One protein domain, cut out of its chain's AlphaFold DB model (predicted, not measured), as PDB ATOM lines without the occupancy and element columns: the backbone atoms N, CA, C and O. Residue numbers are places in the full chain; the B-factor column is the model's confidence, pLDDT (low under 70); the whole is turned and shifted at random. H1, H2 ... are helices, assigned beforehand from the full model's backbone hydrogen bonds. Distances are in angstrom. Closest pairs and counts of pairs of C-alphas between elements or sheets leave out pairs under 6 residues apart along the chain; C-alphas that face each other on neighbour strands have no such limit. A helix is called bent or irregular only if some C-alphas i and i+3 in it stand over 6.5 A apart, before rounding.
ATOM      1  N   GLY A  17     144.408  95.194 147.615       83.50
ATOM      2  CA  GLY A  17     145.869  95.175 147.578       83.50
ATOM      3  C   GLY A  17     146.449  95.892 146.354       83.50
ATOM      4  O   GLY A  17     147.471  96.568 146.467       83.50
ATOM      5  N   VAL A  18     145.808  95.769 145.187       79.81
ATOM      6  CA  VAL A  18     146.191  96.501 143.968       79.81
ATOM      7  C   VAL A  18     145.898  97.989 144.136       79.81
ATOM      8  O   VAL A  18     146.780  98.804 143.874       79.81
ATOM      9  N   LEU A  19     144.717  98.341 144.648       79.56
ATOM     10  CA  LEU A  19     144.331  99.731 144.894       79.56
ATOM     11  C   LEU A  19     145.290 100.428 145.871       79.56
ATOM     12  O   LEU A  19     145.717 101.556 145.627       79.56
ATOM     13  N   THR A  20     145.691  99.735 146.937       81.31
ATOM     14  CA  THR A  20     146.638 100.258 147.932       81.31
ATOM     15  C   THR A  20     148.015 100.503 147.318       81.31
ATOM     16  O   THR A  20     148.587 101.577 147.497       81.31
ATOM     17  N   ARG A  21     148.546  99.536 146.552       81.31
ATOM     18  CA  ARG A  21     149.839  99.691 145.860       81.31
ATOM     19  C   ARG A  21     149.817 100.830 144.853       81.31
ATOM     20  O   ARG A  21     150.800 101.554 144.754       81.31
ATOM     21  N   LEU A  22     148.710 100.999 144.135       79.38
ATOM     22  CA  LEU A  22     148.536 102.111 143.208       79.38
ATOM     23  C   LEU A  22     148.479 103.436 143.961       79.38
ATOM     24  O   LEU A  22     149.254 104.322 143.646       79.38
ATOM     25  N   THR A  23     147.657 103.559 145.001       80.38
ATOM     26  CA  THR A  23     147.546 104.797 145.794       80.38
ATOM     27  C   THR A  23     148.902 105.217 146.368       80.38
ATOM     28  O   THR A  23     149.315 106.365 146.219       80.38
ATOM     29  N   LEU A  24     149.640 104.269 146.952       83.31
ATOM     30  CA  LEU A  24     150.986 104.508 147.471       83.31
ATOM     31  C   LEU A  24     151.985 104.835 146.349       83.31
ATOM     32  O   LEU A  24     152.778 105.766 146.469       83.31
ATOM     33  N   GLY A  25     151.924 104.099 145.238       83.81
ATOM     34  CA  GLY A  25     152.781 104.300 144.072       83.81
ATOM     35  C   GLY A  25     152.557 105.647 143.388       83.81
ATOM     36  O   GLY A  25     153.524 106.270 142.960       83.81
ATOM     37  N   MET A  26     151.318 106.141 143.344       78.88
ATOM     38  CA  MET A  26     150.966 107.431 142.745       78.88
ATOM     39  C   MET A  26     151.624 108.602 143.481       78.88
ATOM     40  O   MET A  26     152.060 109.547 142.825       78.88
ATOM     41  N   MET A  27     151.781 108.523 144.809       78.81
ATOM     42  CA  MET A  27     152.512 109.544 145.575       78.81
ATOM     43  C   MET A  27     153.982 109.630 145.144       78.81
ATOM     44  O   MET A  27     154.517 110.720 144.959       78.81
ATOM     45  N   HIS A  28     154.635 108.485 144.941       82.38
ATOM     46  CA  HIS A  28     156.020 108.447 144.471       82.38
ATOM     47  C   HIS A  28     156.144 108.850 143.000       82.38
ATOM     48  O   HIS A  28     157.063 109.582 142.632       82.38
ATOM     49  N   LEU A  29     155.198 108.417 142.166       81.38
ATOM     50  CA  LEU A  29     155.156 108.752 140.748       81.38
ATOM     51  C   LEU A  29     155.004 110.260 140.530       81.38
ATOM     52  O   LEU A  29     155.639 110.795 139.629       81.38
ATOM     53  N   GLN A  30     154.233 110.956 141.371       79.50
ATOM     54  CA  GLN A  30     154.084 112.409 141.290       79.50
ATOM     55  C   GLN A  30     155.432 113.138 141.419       79.50
ATOM     56  O   GLN A  30     155.695 114.066 140.655       79.50
ATOM     57  N   ASN A  31     156.308 112.690 142.323       83.94
ATOM     58  CA  ASN A  31     157.647 113.265 142.473       83.94
ATOM     59  C   ASN A  31     158.507 113.009 141.230       83.94
ATOM     60  O   ASN A  31     159.138 113.929 140.721       83.94
ATOM     61  N   ILE A  32     158.485 111.781 140.703       86.50
ATOM     62  CA  ILE A  32     159.224 111.417 139.484       86.50
ATOM     63  C   ILE A  32     158.741 112.253 138.294       86.50
ATOM     64  O   ILE A  32     159.558 112.804 137.561       86.50
ATOM     65  N   CYS A  33     157.423 112.393 138.119       80.62
ATOM     66  CA  CYS A  33     156.852 113.246 137.080       80.62
ATOM     67  C   CYS A  33     157.319 114.697 137.227       80.62
ATOM     68  O   CYS A  33     157.724 115.287 136.233       80.62
ATOM     69  N   SER A  34     157.342 115.245 138.447       81.44
ATOM     70  CA  SER A  34     157.822 116.612 138.676       81.44
ATOM     71  C   SER A  34     159.298 116.796 138.313       81.44
ATOM     72  O   SER A  34     159.656 117.855 137.806       81.44
ATOM     73  N   GLU A  35     160.158 115.810 138.576       86.62
ATOM     74  CA  GLU A  35     161.576 115.890 138.207       86.62
ATOM     75  C   GLU A  35     161.785 115.737 136.695       86.62
ATOM     76  O   GLU A  35     162.605 116.447 136.119       86.62
ATOM     77  N   ILE A  36     161.000 114.884 136.026       86.25
ATOM     78  CA  ILE A  36     161.008 114.769 134.557       86.25
ATOM     79  C   ILE A  36     160.531 116.075 133.909       86.25
ATOM     80  O   ILE A  36     161.129 116.528 132.939       86.25
ATOM     81  N   GLU A  37     159.486 116.701 134.449       83.75
ATOM     82  CA  GLU A  37     158.995 118.009 133.997       83.75
ATOM     83  C   GLU A  37     160.088 119.082 134.084       83.75
ATOM     84  O   GLU A  37     160.317 119.804 133.114       83.75
ATOM     85  N   LYS A  38     160.815 119.137 135.210       85.75
ATOM     86  CA  LYS A  38     161.966 120.039 135.381       85.75
ATOM     87  C   LYS A  38     163.093 119.727 134.398       85.75
ATOM     88  O   LYS A  38     163.662 120.651 133.831       85.75
ATOM     89  N   PHE A  39     163.417 118.449 134.199       89.56
ATOM     90  CA  PHE A  39     164.476 118.020 133.284       89.56
ATOM     91  C   PHE A  39     164.175 118.400 131.831       89.56
ATOM     92  O   PHE A  39     165.064 118.846 131.111       89.56
ATOM     93  N   CYS A  40     162.921 118.242 131.407       87.44
ATOM     94  CA  CYS A  40     162.483 118.554 130.051       87.44
ATOM     95  C   CYS A  40     162.134 120.040 129.838       87.44
ATOM     96  O   CYS A  40     161.763 120.394 128.725       87.44
ATOM     97  N   ASP A  41     162.196 120.880 130.879       84.25
ATOM     98  CA  ASP A  41     161.687 122.266 130.892       84.25
ATOM     99  C   ASP A  41     160.222 122.385 130.410       84.25
ATOM    100  O   ASP A  41     159.795 123.353 129.782       84.25
ATOM    101  N   VAL A  42     159.417 121.357 130.703       76.88
ATOM    102  CA  VAL A  42     157.994 121.306 130.353       76.88
ATOM    103  C   VAL A  42     157.176 121.466 131.619       76.88
ATOM    104  O   VAL A  42     157.208 120.620 132.507       76.88
ATOM    105  N   LYS A  43     156.375 122.531 131.685       69.81
ATOM    106  CA  LYS A  43     155.500 122.795 132.829       69.81
ATOM    107  C   LYS A  43     154.079 122.309 132.545       69.81
ATOM    108  O   LYS A  43     153.306 122.998 131.881       69.81
ATOM    109  N   LEU A  44     153.695 121.158 133.100       64.12
ATOM    110  CA  LEU A  44     152.360 120.578 132.884       64.12
ATOM    111  C   LEU A  44     151.218 121.370 133.555       64.12
ATOM    112  O   LEU A  44     150.049 121.061 133.353       64.12
ATOM    113  N   THR A  45     151.507 122.434 134.313       58.12
ATOM    114  CA  THR A  45     150.477 123.279 134.955       58.12
ATOM    115  C   THR A  45     149.543 124.024 133.991       58.12
ATOM    116  O   THR A  45     148.507 124.513 134.442       58.12
ATOM    117  N   SER A  46     149.896 124.174 132.708       54.66
ATOM    118  CA  SER A  46     149.108 124.966 131.745       54.66
ATOM    119  C   SER A  46     148.070 124.157 130.962       54.66
ATOM    120  O   SER A  46     147.141 124.743 130.410       54.66
ATOM    121  N   THR A  47     148.174 122.830 130.928       61.72
ATOM    122  CA  THR A  47     147.253 121.972 130.177       61.72
ATOM    123  C   THR A  47     145.941 121.762 130.943       61.72
ATOM    124  O   THR A  47     145.938 121.549 132.157       61.72
ATOM    125  N   GLU A  48     144.798 121.749 130.240       62.78
ATOM    126  CA  GLU A  48     143.477 121.417 130.823       62.78
ATOM    127  C   GLU A  48     143.444 120.052 131.530       62.78
ATOM    128  O   GLU A  48     142.585 119.779 132.363       62.78
ATOM    129  N   GLN A  49     144.414 119.189 131.241       62.06
ATOM    130  CA  GLN A  49     144.544 117.867 131.842       62.06
ATOM    131  C   GLN A  49     145.037 117.896 133.304       62.06
ATOM    132  O   GLN A  49     144.980 116.868 133.981       62.06
ATOM    133  N   HIS A  50     145.494 119.051 133.808       68.19
ATOM    134  CA  HIS A  50     146.149 119.205 135.116       68.19
ATOM    135  C   HIS A  50     145.583 120.370 135.944       68.19
ATOM    136  O   HIS A  50     146.303 121.064 136.661       68.19
ATOM    137  N   VAL A  51     144.269 120.596 135.858       71.38
ATOM    138  CA  VAL A  51     143.583 121.673 136.599       71.38
ATOM    139  C   VAL A  51     143.764 121.541 138.116       71.38
ATOM    140  O   VAL A  51     143.905 122.558 138.794       71.38
ATOM    141  N   ASP A  52     143.819 120.316 138.638       73.50
ATOM    142  CA  ASP A  52     143.912 120.057 140.080       73.50
ATOM    143  C   ASP A  52     145.313 120.309 140.650       73.50
ATOM    144  O   ASP A  52     145.453 120.665 141.814       73.50
ATOM    145  N   THR A  53     146.364 120.229 139.828       73.25
ATOM    146  CA  THR A  53     147.738 120.551 140.255       73.25
ATOM    147  C   THR A  53     148.076 122.030 140.065       73.25
ATOM    148  O   THR A  53     149.238 122.427 140.158       73.25
ATOM    149  N   ARG A  54     147.081 122.873 139.760       80.75
ATOM    150  CA  ARG A  54     147.287 124.321 139.684       80.75
ATOM    151  C   ARG A  54     147.656 124.855 141.070       80.75
ATOM    152  O   ARG A  54     147.032 124.447 142.051       80.75
ATOM    153  N   PRO A  55     148.577 125.833 141.165       82.88
ATOM    154  CA  PRO A  55     148.978 126.402 142.450       82.88
ATOM    155  C   PRO A  55     147.802 126.882 143.308       82.88
ATOM    156  O   PRO A  55     147.825 126.706 144.517       82.88
ATOM    157  N   SER A  56     146.744 127.421 142.690       87.06
ATOM    158  CA  SER A  56     145.537 127.862 143.398       87.06
ATOM    159  C   SER A  56     144.724 126.718 144.010       87.06
ATOM    160  O   SER A  56     144.178 126.879 145.098       87.06
ATOM    161  N   ARG A  57     144.637 125.563 143.337       86.38
ATOM    162  CA  ARG A  57     143.947 124.372 143.856       86.38
ATOM    163  C   ARG A  57     144.753 123.740 144.984       86.38
ATOM    164  O   ARG A  57     144.198 123.545 146.052       86.38
ATOM    165  N   ILE A  58     146.063 123.573 144.788       86.25
ATOM    166  CA  ILE A  58     146.981 123.079 145.826       86.25
ATOM    167  C   ILE A  58     146.937 123.976 147.071       86.25
ATOM    168  O   ILE A  58     146.852 123.477 148.187       86.25
ATOM    169  N   ALA A  59     146.980 125.301 146.893       91.62
ATOM    170  CA  ALA A  59     146.914 126.244 148.007       91.62
ATOM    171  C   ALA A  59     145.605 126.108 148.797       91.62
ATOM    172  O   ALA A  59     145.643 126.041 150.021       91.62
ATOM    173  N   ARG A  60     144.467 126.005 148.099       94.00
ATOM    174  CA  ARG A  60     143.161 125.799 148.729       94.00
ATOM    175  C   ARG A  60     143.070 124.451 149.443       94.00
ATOM    176  O   ARG A  60     142.624 124.413 150.578       94.00
ATOM    177  N   ASP A  61     143.529 123.370 148.818       92.25
ATOM    178  CA  ASP A  61     143.497 122.034 149.422       92.25
ATOM    179  C   ASP A  61     144.363 121.985 150.693       92.25
ATOM    180  O   ASP A  61     143.965 121.395 151.697       92.25
ATOM    181  N   ASN A  62     145.514 122.667 150.692       93.12
ATOM    182  CA  ASN A  62     146.354 122.825 151.882       93.12
ATOM    183  C   ASN A  62     145.661 123.653 152.977       93.12
ATOM    184  O   ASN A  62     145.764 123.315 154.157       93.12
ATOM    185  N   GLU A  63     144.959 124.728 152.608       95.94
ATOM    186  CA  GLU A  63     144.182 125.548 153.543       95.94
ATOM    187  C   GLU A  63     143.029 124.746 154.167       95.94
ATOM    188  O   GLU A  63     142.833 124.772 155.382       95.94
ATOM    189  N   ASP A  64     142.301 123.980 153.358       96.25
ATOM    190  CA  ASP A  64     141.198 123.133 153.811       96.25
ATOM    191  C   ASP A  64     141.702 121.980 154.695       96.25
ATOM    192  O   ASP A  64     141.104 121.686 155.733       96.25
ATOM    193  N   ALA A  65     142.848 121.377 154.359       94.00
ATOM    194  CA  ALA A  65     143.508 120.386 155.209       94.00
ATOM    195  C   ALA A  65     143.924 120.981 156.565       94.00
ATOM    196  O   ALA A  65     143.751 120.333 157.602       94.00
ATOM    197  N   ALA A  66     144.426 122.220 156.579       95.88
ATOM    198  CA  ALA A  66     144.758 122.928 157.812       95.88
ATOM    199  C   ALA A  66     143.506 123.199 158.662       95.88
ATOM    200  O   ALA A  66     143.515 122.903 159.858       95.88
ATOM    201  N   LYS A  67     142.408 123.665 158.049       95.56
ATOM    202  CA  LYS A  67     141.114 123.863 158.729       95.56
ATOM    203  C   LYS A  67     140.587 122.566 159.332       95.56
ATOM    204  O   LYS A  67     140.177 122.556 160.489       95.56
ATOM    205  N   LEU A  68     140.634 121.465 158.584       93.31
ATOM    206  CA  LEU A  68     140.206 120.158 159.077       93.31
ATOM    207  C   LEU A  68     141.076 119.691 160.250       93.31
ATOM    208  O   LEU A  68     140.558 119.206 161.255       93.31
ATOM    209  N   SER A  69     142.395 119.860 160.144       91.38
ATOM    210  CA  SER A  69     143.326 119.502 161.216       91.38
ATOM    211  C   SER A  69     143.070 120.318 162.487       91.38
ATOM    212  O   SER A  69     143.022 119.746 163.578       91.38
ATOM    213  N   GLN A  70     142.839 121.624 162.343       94.56
ATOM    214  CA  GLN A  70     142.461 122.500 163.446       94.56
ATOM    215  C   GLN A  70     141.134 122.061 164.071       94.56
ATOM    216  O   GLN A  70     141.066 121.868 165.286       94.56
ATOM    217  N   TRP A  71     140.110 121.811 163.251       94.06
ATOM    218  CA  TRP A  71     138.798 121.382 163.724       94.06
ATOM    219  C   TRP A  71     138.876 120.083 164.533       94.06
ATOM    220  O   TRP A  71     138.308 120.020 165.618       94.06
ATOM    221  N   ILE A  72     139.632 119.079 164.070       86.94
ATOM    222  CA  ILE A  72     139.848 117.807 164.789       86.94
ATOM    223  C   ILE A  72     140.615 118.018 166.105       86.94
ATOM    224  O   ILE A  72     140.385 117.303 167.082       86.94
ATOM    225  N   SER A  73     141.546 118.975 166.139       85.62
ATOM    226  CA  SER A  73     142.314 119.305 167.346       85.62
ATOM    227  C   SER A  73     141.427 119.915 168.435       85.62
ATOM    228  O   SER A  73     141.521 119.530 169.605       85.62
ATOM    229  N   GLU A  74     140.539 120.830 168.039       89.50
ATOM    230  CA  GLU A  74     139.560 121.484 168.913       89.50
ATOM    231  C   GLU A  74     138.437 120.516 169.323       89.50
ATOM    232  O   GLU A  74     138.076 120.429 170.497       89.50
ATOM    233  N   HIS A  75     137.944 119.720 168.373       84.25
ATOM    234  CA  HIS A  75     136.851 118.767 168.538       84.25
ATOM    235  C   HIS A  75     137.404 117.350 168.550       84.25
ATOM    236  O   HIS A  75     137.186 116.586 167.610       84.25
TER     237      HIS A  75
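AT A GLANCE: This is residues 17 to 75 of the 158 residues of an uncharacterized protein of Araneus ventricosus (UniProt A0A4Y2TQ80). Two long helices, H1 and H3, make the arms of an open V with an empty middle; a link and the short helix H2 join them at its corner. The printed part has 59 residues, all helix in class, with three named helices in the order H1, H2, H3 and no named strand. It is only just loose, close to extended, with a radius of gyration of the C-alphas of 15.1 A and spans of 46 by 33 by 19 A.

IN THESE COORDINATES: H1, residues 17 to 39, is 32.7 A long from C-alpha 17 at (145.869, 95.175, 147.578), with a kink of 34 degrees near residue 28. H3, residues 55 to 74, is 28.5 A long and ends at C-alpha 74 at (139.560, 121.484, 168.913). H2, residues 48 to 53, 10.4 A long, is irregular: C-alphas 49 and 52 are 8.5 A apart.

HOW THE PARTS SIT: H1 is apart from H2 and H3. H2 and H3 are close but not clearly touching; their closest C-alphas, of Asp 52 and Ile 58, are 7.2 A apart. They run the same way at a shallow tilt of 32 degrees, only just short of steep. Every O i to N i+4 pair is within hydrogen-bond range in H3, 16 of 19 in H1 and 0 of 2 in H2, where 1 of 3 O i to N i+3 pairs is.

THE WHOLE: The farthest C-alphas, of Cys 40 and His 75, are 46.2 A apart. The printed part has no cut and no long link. Residues 43 to 50 have pLDDT under 70.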